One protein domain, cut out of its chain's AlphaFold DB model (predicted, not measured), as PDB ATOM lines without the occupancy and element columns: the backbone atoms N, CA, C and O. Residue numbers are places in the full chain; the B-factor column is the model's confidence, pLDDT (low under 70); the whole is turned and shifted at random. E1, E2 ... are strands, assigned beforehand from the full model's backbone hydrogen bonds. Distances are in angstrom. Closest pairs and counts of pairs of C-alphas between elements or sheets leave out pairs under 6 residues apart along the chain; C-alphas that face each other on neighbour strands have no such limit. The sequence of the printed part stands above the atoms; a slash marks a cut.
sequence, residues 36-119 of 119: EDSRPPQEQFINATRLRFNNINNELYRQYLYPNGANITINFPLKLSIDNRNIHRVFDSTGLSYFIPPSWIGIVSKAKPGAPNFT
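AT A GLANCE: This is residues 36 to 119 of the 119 residues of an uncharacterized protein of marine sediment metagenome (UniProt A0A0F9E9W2). With little regular structure, this is a small sandwich of two three-stranded sheets, only partly face to face, beside a long unnamed loop, residues 36 to 58. The 84 printed residues include six named strands; both sheets, E2-E1-E6 and E3-E4-E5, are antiparallel. The class is all strand, with 33 residues in strands; the whole is compact, radius of gyration of the C-alphas 12.8 A, spanning 36 by 30 by 21 A.

HOW THE PARTS SIT: From Glu 36, go to E1, residues 59 to 65, a hairpin with E2, residues 71 to 75; N 62 and O 74 are 2.9 A apart. E3, residues 77 to 82, E4, 88 to 92, and E5, 97 to 100, form a meander, each the antiparallel neighbour of the one before: N 81 and O 89 are at 2.9 A, N 98 and O 90 at 2.8 A. E6, residues 106 to 111, is E1's antiparallel neighbour, N 63 and O 108 at 2.7 A.

IN THESE COORDINATES: Find C-alpha 59 at (180.505, 166.835, 150.380); E1 runs 16.8 A. E6 runs 16.5 A to C-alpha 111 at (180.218, 163.037, 152.352).

THE WHOLE: The printed part has no cut; residues 36 to 40 and 119 have pLDDT under 70.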
ATOM      1  N   GLU A  36     182.176 157.653 138.012       52.34
ATOM      2  CA  GLU A  36     182.943 157.868 139.247       52.34
ATOM      3  C   GLU A  36     182.917 159.338 139.722       52.34
ATOM      4  O   GLU A  36     183.195 159.641 140.880       52.34
ATOM      5  N   ASP A  37     182.469 160.250 138.858       58.94
ATOM      6  CA  ASP A  37     181.992 161.575 139.217       58.94
ATOM      7  C   ASP A  37     180.835 161.988 138.283       58.94
ATOM      8  O   ASP A  37     181.044 162.533 137.203       58.94
ATOM      9  N   SER A  38     179.578 161.802 138.693       57.41
ATOM     10  CA  SER A  38     178.408 162.424 138.039       57.41
ATOM     11  C   SER A  38     178.311 163.936 138.324       57.41
ATOM     12  O   SER A  38     177.219 164.503 138.395       57.41
ATOM     13  N   ARG A  39     179.453 164.591 138.570       61.91
ATOM     14  CA  ARG A  39     179.543 166.023 138.850       61.91
ATOM     15  C   ARG A  39     179.484 166.800 137.533       61.91
ATOM     16  O   ARG A  39     180.133 166.398 136.568       61.91
ATOM     17  N   PRO A  40     178.771 167.937 137.486       64.12
ATOM     18  CA  PRO A  40     178.968 168.878 136.397       64.12
ATOM     19  C   PRO A  40     180.432 169.370 136.399       64.12
ATOM     20  O   PRO A  40     181.088 169.335 137.450       64.12
ATOM     21  N   PRO A  41     180.956 169.827 135.246       72.94
ATOM     22  CA  PRO A  41     182.244 170.511 135.183       72.94
ATOM     23  C   PRO A  41     182.323 171.591 136.268       72.94
ATOM     24  O   PRO A  41     181.364 172.331 136.464       72.94
ATOM     25  N   GLN A  42     183.430 171.642 137.012       79.50
ATOM     26  CA  GLN A  42     183.564 172.590 138.118       79.50
ATOM     27  C   GLN A  42     183.818 173.992 137.572       79.50
ATOM     28  O   GLN A  42     184.852 174.233 136.949       79.50
ATOM     29  N   GLU A  43     182.903 174.912 137.860       88.75
ATOM     30  CA  GLU A  43     183.109 176.328 137.575       88.75
ATOM     31  C   GLU A  43     184.302 176.900 138.348       88.75
ATOM     32  O   GLU A  43     184.627 176.491 139.473       88.75
ATOM     33  N   GLN A  44     184.974 177.876 137.736       90.62
ATOM     34  CA  GLN A  44     186.155 178.486 138.332       90.62
ATOM     35  C   GLN A  44     185.769 179.335 139.551       90.62
ATOM     36  O   GLN A  44     184.997 180.287 139.461       90.62
ATOM     37  N   PHE A  45     186.372 179.041 140.704       93.31
ATOM     38  CA  PHE A  45     186.202 179.857 141.903       93.31
ATOM     39  C   PHE A  45     187.142 181.072 141.885       93.31
ATOM     40  O   PHE A  45     188.357 180.923 142.034       93.31
ATOM     41  N   ILE A  46     186.578 182.276 141.762       94.62
ATOM     42  CA  ILE A  46     187.311 183.548 141.823       94.62
ATOM     43  C   ILE A  46     186.889 184.309 143.086       94.62
ATOM     44  O   ILE A  46     185.735 184.707 143.231       94.62
ATOM     45  N   ASN A  47     187.831 184.539 144.005       94.19
ATOM     46  CA  ASN A  47     187.582 185.276 145.246       94.19
ATOM     47  C   ASN A  47     188.241 186.659 145.210       94.19
ATOM     48  O   ASN A  47     189.450 186.778 145.384       94.19
ATOM     49  N   ALA A  48     187.431 187.707 145.046       95.19
ATOM     50  CA  ALA A  48     187.873 189.105 145.102       95.19
ATOM     51  C   ALA A  48     187.754 189.732 146.509       95.19
ATOM     52  O   ALA A  48     187.863 190.946 146.673       95.19
ATOM     53  N   THR A  49     187.486 188.925 147.538       93.56
ATOM     54  CA  THR A  49     187.279 189.388 148.917       93.56
ATOM     55  C   THR A  49     188.434 188.971 149.828       93.56
ATOM     56  O   THR A  49     189.306 188.194 149.448       93.56
ATOM     57  N   ARG A  50     188.422 189.446 151.080       95.19
ATOM     58  CA  ARG A  50     189.351 188.988 152.133       95.19
ATOM     59  C   ARG A  50     188.852 187.756 152.896       95.19
ATOM     60  O   ARG A  50     189.480 187.350 153.872       95.19
ATOM     61  N   LEU A  51     187.711 187.190 152.500       94.88
ATOM     62  CA  LEU A  51     187.139 186.030 153.173       94.88
ATOM     63  C   LEU A  51     187.998 184.794 152.922       94.88
ATOM     64  O   LEU A  51     188.461 184.554 151.804       94.88
ATOM     65  N   ARG A  52     188.180 183.994 153.973       96.12
ATOM     66  CA  ARG A  52     188.824 182.683 153.883       96.12
ATOM     67  C   ARG A  52     187.769 181.635 153.566       96.12
ATOM     68  O   ARG A  52     186.718 181.612 154.205       96.12
ATOM     69  N   PHE A  53     188.067 180.789 152.589       96.94
ATOM     70  CA  PHE A  53     187.199 179.696 152.176       96.94
ATOM     71  C   PHE A  53     187.894 178.360 152.419       96.94
ATOM     72  O   PHE A  53     188.987 178.123 151.901       96.94
ATOM     73  N   ASN A  54     187.229 177.486 153.164       96.31
ATOM     74  CA  ASN A  54     187.626 176.101 153.350       96.31
ATOM     75  C   ASN A  54     187.156 175.270 152.155       96.31
ATOM     76  O   ASN A  54     186.112 175.547 151.556       96.31
ATOM     77  N   ASN A  55     187.942 174.255 151.800       95.50
ATOM     78  CA  ASN A  55     187.545 173.285 150.792       95.50
ATOM     79  C   ASN A  55     186.566 172.283 151.412       95.50
ATOM     80  O   ASN A  55     186.927 171.622 152.377       95.50
ATOM     81  N   ILE A  56     185.369 172.175 150.841       96.19
ATOM     82  CA  ILE A  56     184.342 171.204 151.251       96.19
ATOM     83  C   ILE A  56     183.890 170.334 150.072       96.19
ATOM     84  O   ILE A  56     182.791 169.787 150.059       96.19
ATOM     85  N   ASN A  57     184.747 170.195 149.053       94.44
ATOM     86  CA  ASN A  57     184.452 169.428 147.844       94.44
ATOM     87  C   ASN A  57     184.321 167.909 148.071       94.44
ATOM     88  O   ASN A  57     184.013 167.186 147.125       94.44
ATOM     89  N   ASN A  58     184.543 167.415 149.287       94.94
ATOM     90  CA  ASN A  58     184.226 166.053 149.709       94.94
ATOM     91  C   ASN A  58     182.724 165.853 149.972       94.94
ATOM     92  O   ASN A  58     182.268 164.712 149.987       94.94
ATOM     93  N   GLU A  59     181.946 166.921 150.152       95.94
ATOM     94  CA  GLU A  59     180.505 166.835 150.380       95.94
ATOM     95  C   GLU A  59     179.750 166.523 149.072       95.94
ATOM     96  O   GLU A  59     180.017 167.076 148.000       95.94
ATOM     97  N   LEU A  60     178.795 165.596 149.160       95.81
ATOM     98  CA  LEU A  60     177.780 165.325 148.146       95.81
ATOM     99  C   LEU A  60     176.683 166.390 148.203       95.81
ATOM    100  O   LEU A  60     176.283 166.919 147.170       95.81
ATOM    101  N   TYR A  61     176.225 166.720 149.411       97.06
ATOM    102  CA  TYR A  61     175.315 167.832 149.655       97.06
ATOM    103  C   TYR A  61     175.514 168.415 151.052       97.06
ATOM    104  O   TYR A  61     176.013 167.747 151.966       97.06
ATOM    105  N   ARG A  62     175.017 169.641 151.211       97.56
ATOM    106  CA  ARG A  62     174.837 170.331 152.484       97.56
ATOM    107  C   ARG A  62     173.427 170.897 152.566       97.56
ATOM    108  O   ARG A  62     172.972 171.550 151.634       97.56
ATOM    109  N   GLN A  63     172.757 170.671 153.683       98.12
ATOM    110  CA  GLN A  63     171.413 171.144 153.955       98.12
ATOM    111  C   GLN A  63     171.394 172.018 155.210       98.12
ATOM    112  O   GLN A  63     171.980 171.665 156.232       98.12
ATOM    113  N   TYR A  64     170.694 173.143 155.122       98.12
ATOM    114  CA  TYR A  64     170.402 174.039 156.237       98.12
ATOM    115  C   TYR A  64     168.944 173.877 156.638       98.12
ATOM    116  O   TYR A  64     168.066 173.956 155.779       98.12
ATOM    117  N   LEU A  65     168.695 173.655 157.926       98.00
ATOM    118  CA  LEU A  65     167.361 173.456 158.492       98.00
ATOM    119  C   LEU A  65     166.915 174.718 159.228       98.00
ATOM    120  O   LEU A  65     167.694 175.266 160.007       98.00
ATOM    121  N   TYR A  66     165.676 175.161 159.027       97.25
ATOM    122  CA  TYR A  66     165.118 176.364 159.653       97.25
ATOM    123  C   TYR A  66     163.981 176.039 160.639       97.25
ATOM    124  O   TYR A  66     163.327 175.003 160.496       97.25
ATOM    125  N   PRO A  67     163.691 176.921 161.623       97.31
ATOM    126  CA  PRO A  67     162.674 176.676 162.655       97.31
ATOM    127  C   PRO A  67     161.266 176.389 162.125       97.31
ATOM    128  O   PRO A  67     160.494 175.686 162.764       97.31
ATOM    129  N   ASN A  68     160.923 176.931 160.956       96.50
ATOM    130  CA  ASN A  68     159.624 176.738 160.312       96.50
ATOM    131  C   ASN A  68     159.540 175.444 159.476       96.50
ATOM    132  O   ASN A  68     158.577 175.266 158.737       96.50
ATOM    133  N   GLY A  69     160.555 174.575 159.539       96.75
ATOM    134  CA  GLY A  69     160.642 173.349 158.743       96.75
ATOM    135  C   GLY A  69     161.146 173.555 157.311       96.75
ATOM    136  O   GLY A  69     161.346 172.572 156.597       96.75
ATOM    137  N   ALA A  70     161.393 174.798 156.881       96.69
ATOM    138  CA  ALA A  70     162.027 175.053 155.594       96.69
ATOM    139  C   ALA A  70     163.468 174.529 155.588       96.69
ATOM    140  O   ALA A  70     164.143 174.479 156.622       96.69
ATOM    141  N   ASN A  71     163.957 174.168 154.403       96.94
ATOM    142  CA  ASN A  71     165.348 173.798 154.221       96.94
ATOM    143  C   ASN A  71     165.925 174.366 152.923       96.94
ATOM    144  O   ASN A  71     165.201 174.661 151.973       96.94
ATOM    145  N   ILE A  72     167.246 174.531 152.915       97.31
ATOM    146  CA  ILE A  72     168.027 174.868 151.724       97.31
ATOM    147  C   ILE A  72     169.031 173.744 151.524       97.31
ATOM    148  O   ILE A  72     169.881 173.539 152.390       97.31
ATOM    149  N   THR A  73     168.952 173.051 150.392       97.94
ATOM    150  CA  THR A  73     169.917 172.018 149.999       97.94
ATOM    151  C   THR A  73     170.819 172.548 148.895       97.94
ATOM    152  O   THR A  73     170.340 173.018 147.866       97.94
ATOM    153  N   ILE A  74     172.125 172.436 149.106       97.94
ATOM    154  CA  ILE A  74     173.166 172.787 148.146       97.94
ATOM    155  C   ILE A  74     173.867 171.494 147.744       97.94
ATOM    156  O   ILE A  74     174.458 170.811 148.587       97.94
ATOM    157  N   ASN A  75     173.782 171.150 146.462       96.88
ATOM    158  CA  ASN A  75     174.410 169.954 145.913       96.88
ATOM    159  C   ASN A  75     175.838 170.267 145.468       96.88
ATOM    160  O   ASN A  75     176.103 171.346 144.947       96.88
ATOM    161  N   PHE A  76     176.743 169.308 145.654       95.75
ATOM    162  CA  PHE A  76     178.144 169.402 145.241       95.75
ATOM    163  C   PHE A  76     178.833 170.719 145.656       95.75
ATOM    164  O   PHE A  76     179.446 171.387 144.812       95.75
ATOM    165  N   PRO A  77     178.754 171.123 146.939       97.06
ATOM    166  CA  PRO A  77     179.423 172.335 147.376       97.06
ATOM    167  C   PRO A  77     180.947 172.160 147.257       97.06
ATOM    168  O   PRO A  77     181.488 171.071 147.444       97.06
ATOM    169  N   LEU A  78     181.650 173.237 146.922       96.31
ATOM    170  CA  LEU A  78     183.101 173.240 146.720       96.31
ATOM    171  C   LEU A  78     183.825 174.043 147.794       96.31
ATOM    172  O   LEU A  78     184.870 173.619 148.290       96.31
ATOM    173  N   LYS A  79     183.294 175.219 148.138       97.56
ATOM    174  CA  LYS A  79     183.939 176.165 149.054       97.56
ATOM    175  C   LYS A  79     182.953 176.661 150.095       97.56
ATOM    176  O   LYS A  79     181.809 176.959 149.763       97.56
ATOM    177  N   LEU A  80     183.425 176.814 151.328       97.75
ATOM    178  CA  LEU A  80     182.658 177.366 152.442       97.75
ATOM    179  C   LEU A  80     183.453 178.454 153.156       97.75
ATOM    180  O   LEU A  80     184.585 178.225 153.567       97.75
ATOM    181  N   SER A  81     182.831 179.604 153.376       97.81
ATOM    182  CA  SER A  81     183.293 180.605 154.337       97.81
ATOM    183  C   SER A  81     182.240 180.783 155.423       97.81
ATOM    184  O   SER A  81     181.046 180.782 155.121       97.81
ATOM    185  N   ILE A  82     182.676 180.929 156.669       96.62
ATOM    186  CA  ILE A  82     181.817 181.232 157.816       96.62
ATOM    187  C   ILE A  82     182.366 182.507 158.447       96.62
ATOM    188  O   ILE A  82     183.570 182.595 158.704       96.62
ATOM    189  N   ASP A  83     181.512 183.504 158.654       94.38
ATOM    190  CA  ASP A  83     181.907 184.735 159.334       94.38
ATOM    191  C   ASP A  83     181.700 184.657 160.859       94.38
ATOM    192  O   ASP A  83     181.197 183.679 161.409       94.38
ATOM    193  N   ASN A  84     182.080 185.722 161.564       94.00
ATOM    194  CA  ASN A  84     181.928 185.821 163.018       94.00
ATOM    195  C   ASN A  84     180.468 185.932 163.498       94.00
ATOM    196  O   ASN A  84     180.228 185.955 164.704       94.00
ATOM    197  N   ARG A  85     179.500 186.028 162.581       94.00
ATOM    198  CA  ARG A  85     178.058 186.068 162.852       94.00
ATOM    199  C   ARG A  85     177.367 184.765 162.443       94.00
ATOM    200  O   ARG A  85     176.142 184.738 162.402       94.00
ATOM    201  N   ASN A  86     178.124 183.702 162.149       92.75
ATOM    202  CA  ASN A  86     177.623 182.418 161.647       92.75
ATOM    203  C   ASN A  86     176.855 182.525 160.316       92.75
ATOM    204  O   ASN A  86     176.002 181.689 160.007       92.75
ATOM    205  N   ILE A  87     177.157 183.535 159.497       95.81
ATOM    206  CA  ILE A  87     176.696 183.587 158.110       95.81
ATOM    207  C   ILE A  87     177.584 182.655 157.294       95.81
ATOM    208  O   ILE A  87     178.811 182.775 157.317       95.81
ATOM    209  N   HIS A  88     176.964 181.748 156.540       97.50
ATOM    210  CA  HIS A  88     177.695 180.864 155.642       97.50
ATOM    211  C   HIS A  88     177.647 181.414 154.218       97.50
ATOM    212  O   HIS A  88     176.591 181.805 153.718       97.50
ATOM    213  N   ARG A  89     178.794 181.393 153.539       97.75
ATOM    214  CA  ARG A  89     178.890 181.560 152.089       97.75
ATOM    215  C   ARG A  89     179.352 180.259 151.472       97.75
ATOM    216  O   ARG A  89     180.451 179.802 151.784       97.75
ATOM    217  N   VAL A  90     178.531 179.687 150.604       98.00
ATOM    218  CA  VAL A  90     178.827 178.416 149.934       98.00
ATOM    219  C   VAL A  90     178.937 178.666 148.438       98.00
ATOM    220  O   VAL A  90     178.094 179.357 147.878       98.00
ATOM    221  N   PHE A  91     179.976 178.139 147.800       97.94
ATOM    222  CA  PHE A  91     180.108 178.108 146.342       97.94
ATOM    223  C   PHE A  91     179.995 176.663 145.876       97.94
ATOM    224  O   PHE A  91     180.676 175.801 146.444       97.94
ATOM    225  N   ASP A  92     179.142 176.392 144.894       96.81
ATOM    226  CA  ASP A  92     178.915 175.046 144.370       96.81
ATOM    227  C   ASP A  92     179.626 174.789 143.036       96.81
ATOM    228  O   ASP A  92     180.287 175.662 142.474       96.81
ATOM    229  N   SER A  93     179.521 173.558 142.536       95.62
ATOM    230  CA  SER A  93     180.147 173.171 141.270       95.62
ATOM    231  C   SER A  93     179.532 173.826 140.036       95.62
ATOM    232  O   SER A  93     180.171 173.812 138.992       95.62
ATOM    233  N   THR A  94     178.320 174.372 140.139       93.62
ATOM    234  CA  THR A  94     177.601 175.020 139.031       93.62
ATOM    235  C   THR A  94     177.913 176.510 138.906       93.62
ATOM    236  O   THR A  94     177.385 177.175 138.020       93.62
ATOM    237  N   GLY A  95     178.759 177.045 139.792       94.50
ATOM    238  CA  GLY A  95     179.119 178.459 139.814       94.50
ATOM    239  C   GLY A  95     178.204 179.323 140.681       94.50
ATOM    240  O   GLY A  95     178.386 180.541 140.730       94.50
ATOM    241  N   LEU A  96     177.234 178.733 141.389       96.12
ATOM    242  CA  LEU A  96     176.336 179.483 142.259       96.12
ATOM    243  C   LEU A  96     177.007 179.801 143.596       96.12
ATOM    244  O   LEU A  96     177.657 178.961 144.221       96.12
ATOM    245  N   SER A  97     176.806 181.038 144.058       96.50
ATOM    246  CA  SER A  97     177.211 181.486 145.387       96.50
ATOM    247  C   SER A  97     175.985 181.733 146.259       96.50
ATOM    248  O   SER A  97     175.149 182.584 145.964       96.50
ATOM    249  N   TYR A  98     175.898 180.994 147.357       97.56
ATOM    250  CA  TYR A  98     174.811 181.059 148.319       97.56
ATOM    251  C   TYR A  98     175.214 181.915 149.513       97.56
ATOM    252  O   TYR A  98     176.291 181.729 150.084       97.56
ATOM    253  N   PHE A  99     174.319 182.808 149.925       97.12
ATOM    254  CA  PHE A  99     174.410 183.541 151.182       97.12
ATOM    255  C   PHE A  99     173.375 182.977 152.155       97.12
ATOM    256  O   PHE A  99     172.174 183.128 151.938       97.12
ATOM    257  N   ILE A 100     173.839 182.323 153.217       97.38
ATOM    258  CA  ILE A 100     172.975 181.639 154.175       97.38
ATOM    259  C   ILE A 100     172.991 182.407 155.507       97.38
ATOM    260  O   ILE A 100     174.021 182.415 156.190       97.38
ATOM    261  N   PRO A 101     171.880 183.066 155.891       93.19
ATOM    262  CA  PRO A 101     171.796 183.832 157.134       93.19
ATOM    263  C   PRO A 101     171.783 182.910 158.368       93.19
ATOM    264  O   PRO A 101     171.393 181.751 158.243       93.19
ATOM    265  N   PRO A 102     172.126 183.408 159.573       91.56
ATOM    266  CA  PRO A 102     172.364 182.591 160.770       91.56
ATOM    267  C   PRO A 102     171.094 182.051 161.449       91.56
ATOM    268  O   PRO A 102     171.143 181.605 162.587       91.56
ATOM    269  N   SER A 103     169.936 182.106 160.787       94.62
ATOM    270  CA  SER A 103     168.652 181.654 161.338       94.62
ATOM    271  C   SER A 103     168.405 180.147 161.196       94.62
ATOM    272  O   SER A 103     167.314 179.678 161.524       94.62
ATOM    273  N   TRP A 104     169.383 179.384 160.703       96.44
ATOM    274  CA  TRP A 104     169.315 177.925 160.666       96.44
ATOM    275  C   TRP A 104     169.510 177.336 162.072       96.44
ATOM    276  O   TRP A 104     170.259 177.858 162.892       96.44
ATOM    277  N   ILE A 105     168.828 176.228 162.345       97.12
ATOM    278  CA  ILE A 105     168.873 175.488 163.618       97.12
ATOM    279  C   ILE A 105     169.702 174.208 163.522       97.12
ATOM    280  O   ILE A 105     169.984 173.570 164.532       97.12
ATOM    281  N   GLY A 106     170.081 173.815 162.308       96.62
ATOM    282  CA  GLY A 106     170.870 172.623 162.067       96.62
ATOM    283  C   GLY A 106     171.487 172.624 160.679       96.62
ATOM    284  O   GLY A 106     170.967 173.240 159.745       96.62
ATOM    285  N   ILE A 107     172.603 171.909 160.568       96.50
ATOM    286  CA  ILE A 107     173.285 171.633 159.309       96.50
ATOM    287  C   ILE A 107     173.382 170.119 159.176       96.50
ATOM    288  O   ILE A 107     173.834 169.440 160.098       96.50
ATOM    289  N   VAL A 108     172.976 169.602 158.023       96.75
ATOM    290  CA  VAL A 108     173.164 168.202 157.640       96.75
ATOM    291  C   VAL A 108     174.076 168.188 156.423       96.75
ATOM    292  O   VAL A 108     173.812 168.880 155.447       96.75
ATOM    293  N   SER A 109     175.149 167.411 156.451       96.44
ATOM    294  CA  SER A 109     175.989 167.182 155.277       96.44
ATOM    295  C   SER A 109     176.171 165.691 155.056       96.44
ATOM    296  O   SER A 109     176.131 164.888 155.991       96.44
ATOM    297  N   LYS A 110     176.347 165.312 153.793       95.94
ATOM    298  CA  LYS A 110     176.683 163.942 153.411       95.94
ATOM    299  C   LYS A 110     177.981 163.966 152.633       95.94
ATOM    300  O   LYS A 110     178.050 164.629 151.603       95.94
ATOM    301  N   ALA A 111     178.989 163.239 153.104       96.25
ATOM    302  CA  ALA A 111     180.218 163.037 152.352       96.25
ATOM    303  C   ALA A 111     179.974 162.143 151.128       96.25
ATOM    304  O   ALA A 111     179.051 161.322 151.091       96.25
ATOM    305  N   LYS A 112     180.814 162.309 150.109       92.62
ATOM    306  CA  LYS A 112     180.876 161.406 148.959       92.62
ATOM    307  C   LYS A 112     181.351 160.017 149.400       92.62
ATOM    308  O   LYS A 112     182.094 159.916 150.379       92.62
ATOM    309  N   PRO A 113     180.957 158.948 148.686       92.38
ATOM    310  CA  PRO A 113     181.490 157.613 148.936       92.38
ATOM    311  C   PRO A 113     183.023 157.623 148.976       92.38
ATOM    312  O   PRO A 113     183.664 158.192 148.096       92.38
ATOM    313  N   GLY A 114     183.602 157.039 150.025       94.12
ATOM    314  CA  GLY A 114     185.056 156.979 150.218       94.12
ATOM    315  C   GLY A 114     185.724 158.278 150.688       94.12
ATOM    316  O   GLY A 114     186.920 158.262 150.968       94.12
ATOM    317  N   ALA A 115     184.990 159.388 150.817       93.00
ATOM    318  CA  ALA A 115     185.536 160.652 151.297       93.00
ATOM    319  C   ALA A 115     185.404 160.806 152.830       93.00
ATOM    320  O   ALA A 115     184.544 160.170 153.444       93.00
ATOM    321  N   PRO A 116     186.219 161.665 153.474       92.44
ATOM    322  CA  PRO A 116     186.093 161.942 154.904       92.44
ATOM    323  C   PRO A 116     184.737 162.565 155.260       92.44
ATOM    324  O   PRO A 116     184.250 163.445 154.548       92.44
ATOM    325  N   ASN A 117     184.175 162.160 156.403       88.94
ATOM    326  CA  ASN A 117     182.926 162.719 156.937       88.94
ATOM    327  C   ASN A 117     183.096 164.128 157.534       88.94
ATOM    328  O   ASN A 117     182.124 164.873 157.619       88.94
ATOM    329  N   PHE A 118     184.318 164.489 157.936       82.31
ATOM    330  CA  PHE A 118     184.663 165.774 158.545       82.31
ATOM    331  C   PHE A 118     185.974 166.294 157.945       82.31
ATOM    332  O   PHE A 118     186.865 165.499 157.639       82.31
ATOM    333  N   THR A 119     186.073 167.613 157.785       66.56
ATOM    334  CA  THR A 119     187.217 168.344 157.206       66.56
ATOM    335  C   THR A 119     187.478 169.622 157.972       66.56
ATOM    336  O   THR A 119     186.467 170.266 158.340       66.56
TER     337      THR A 119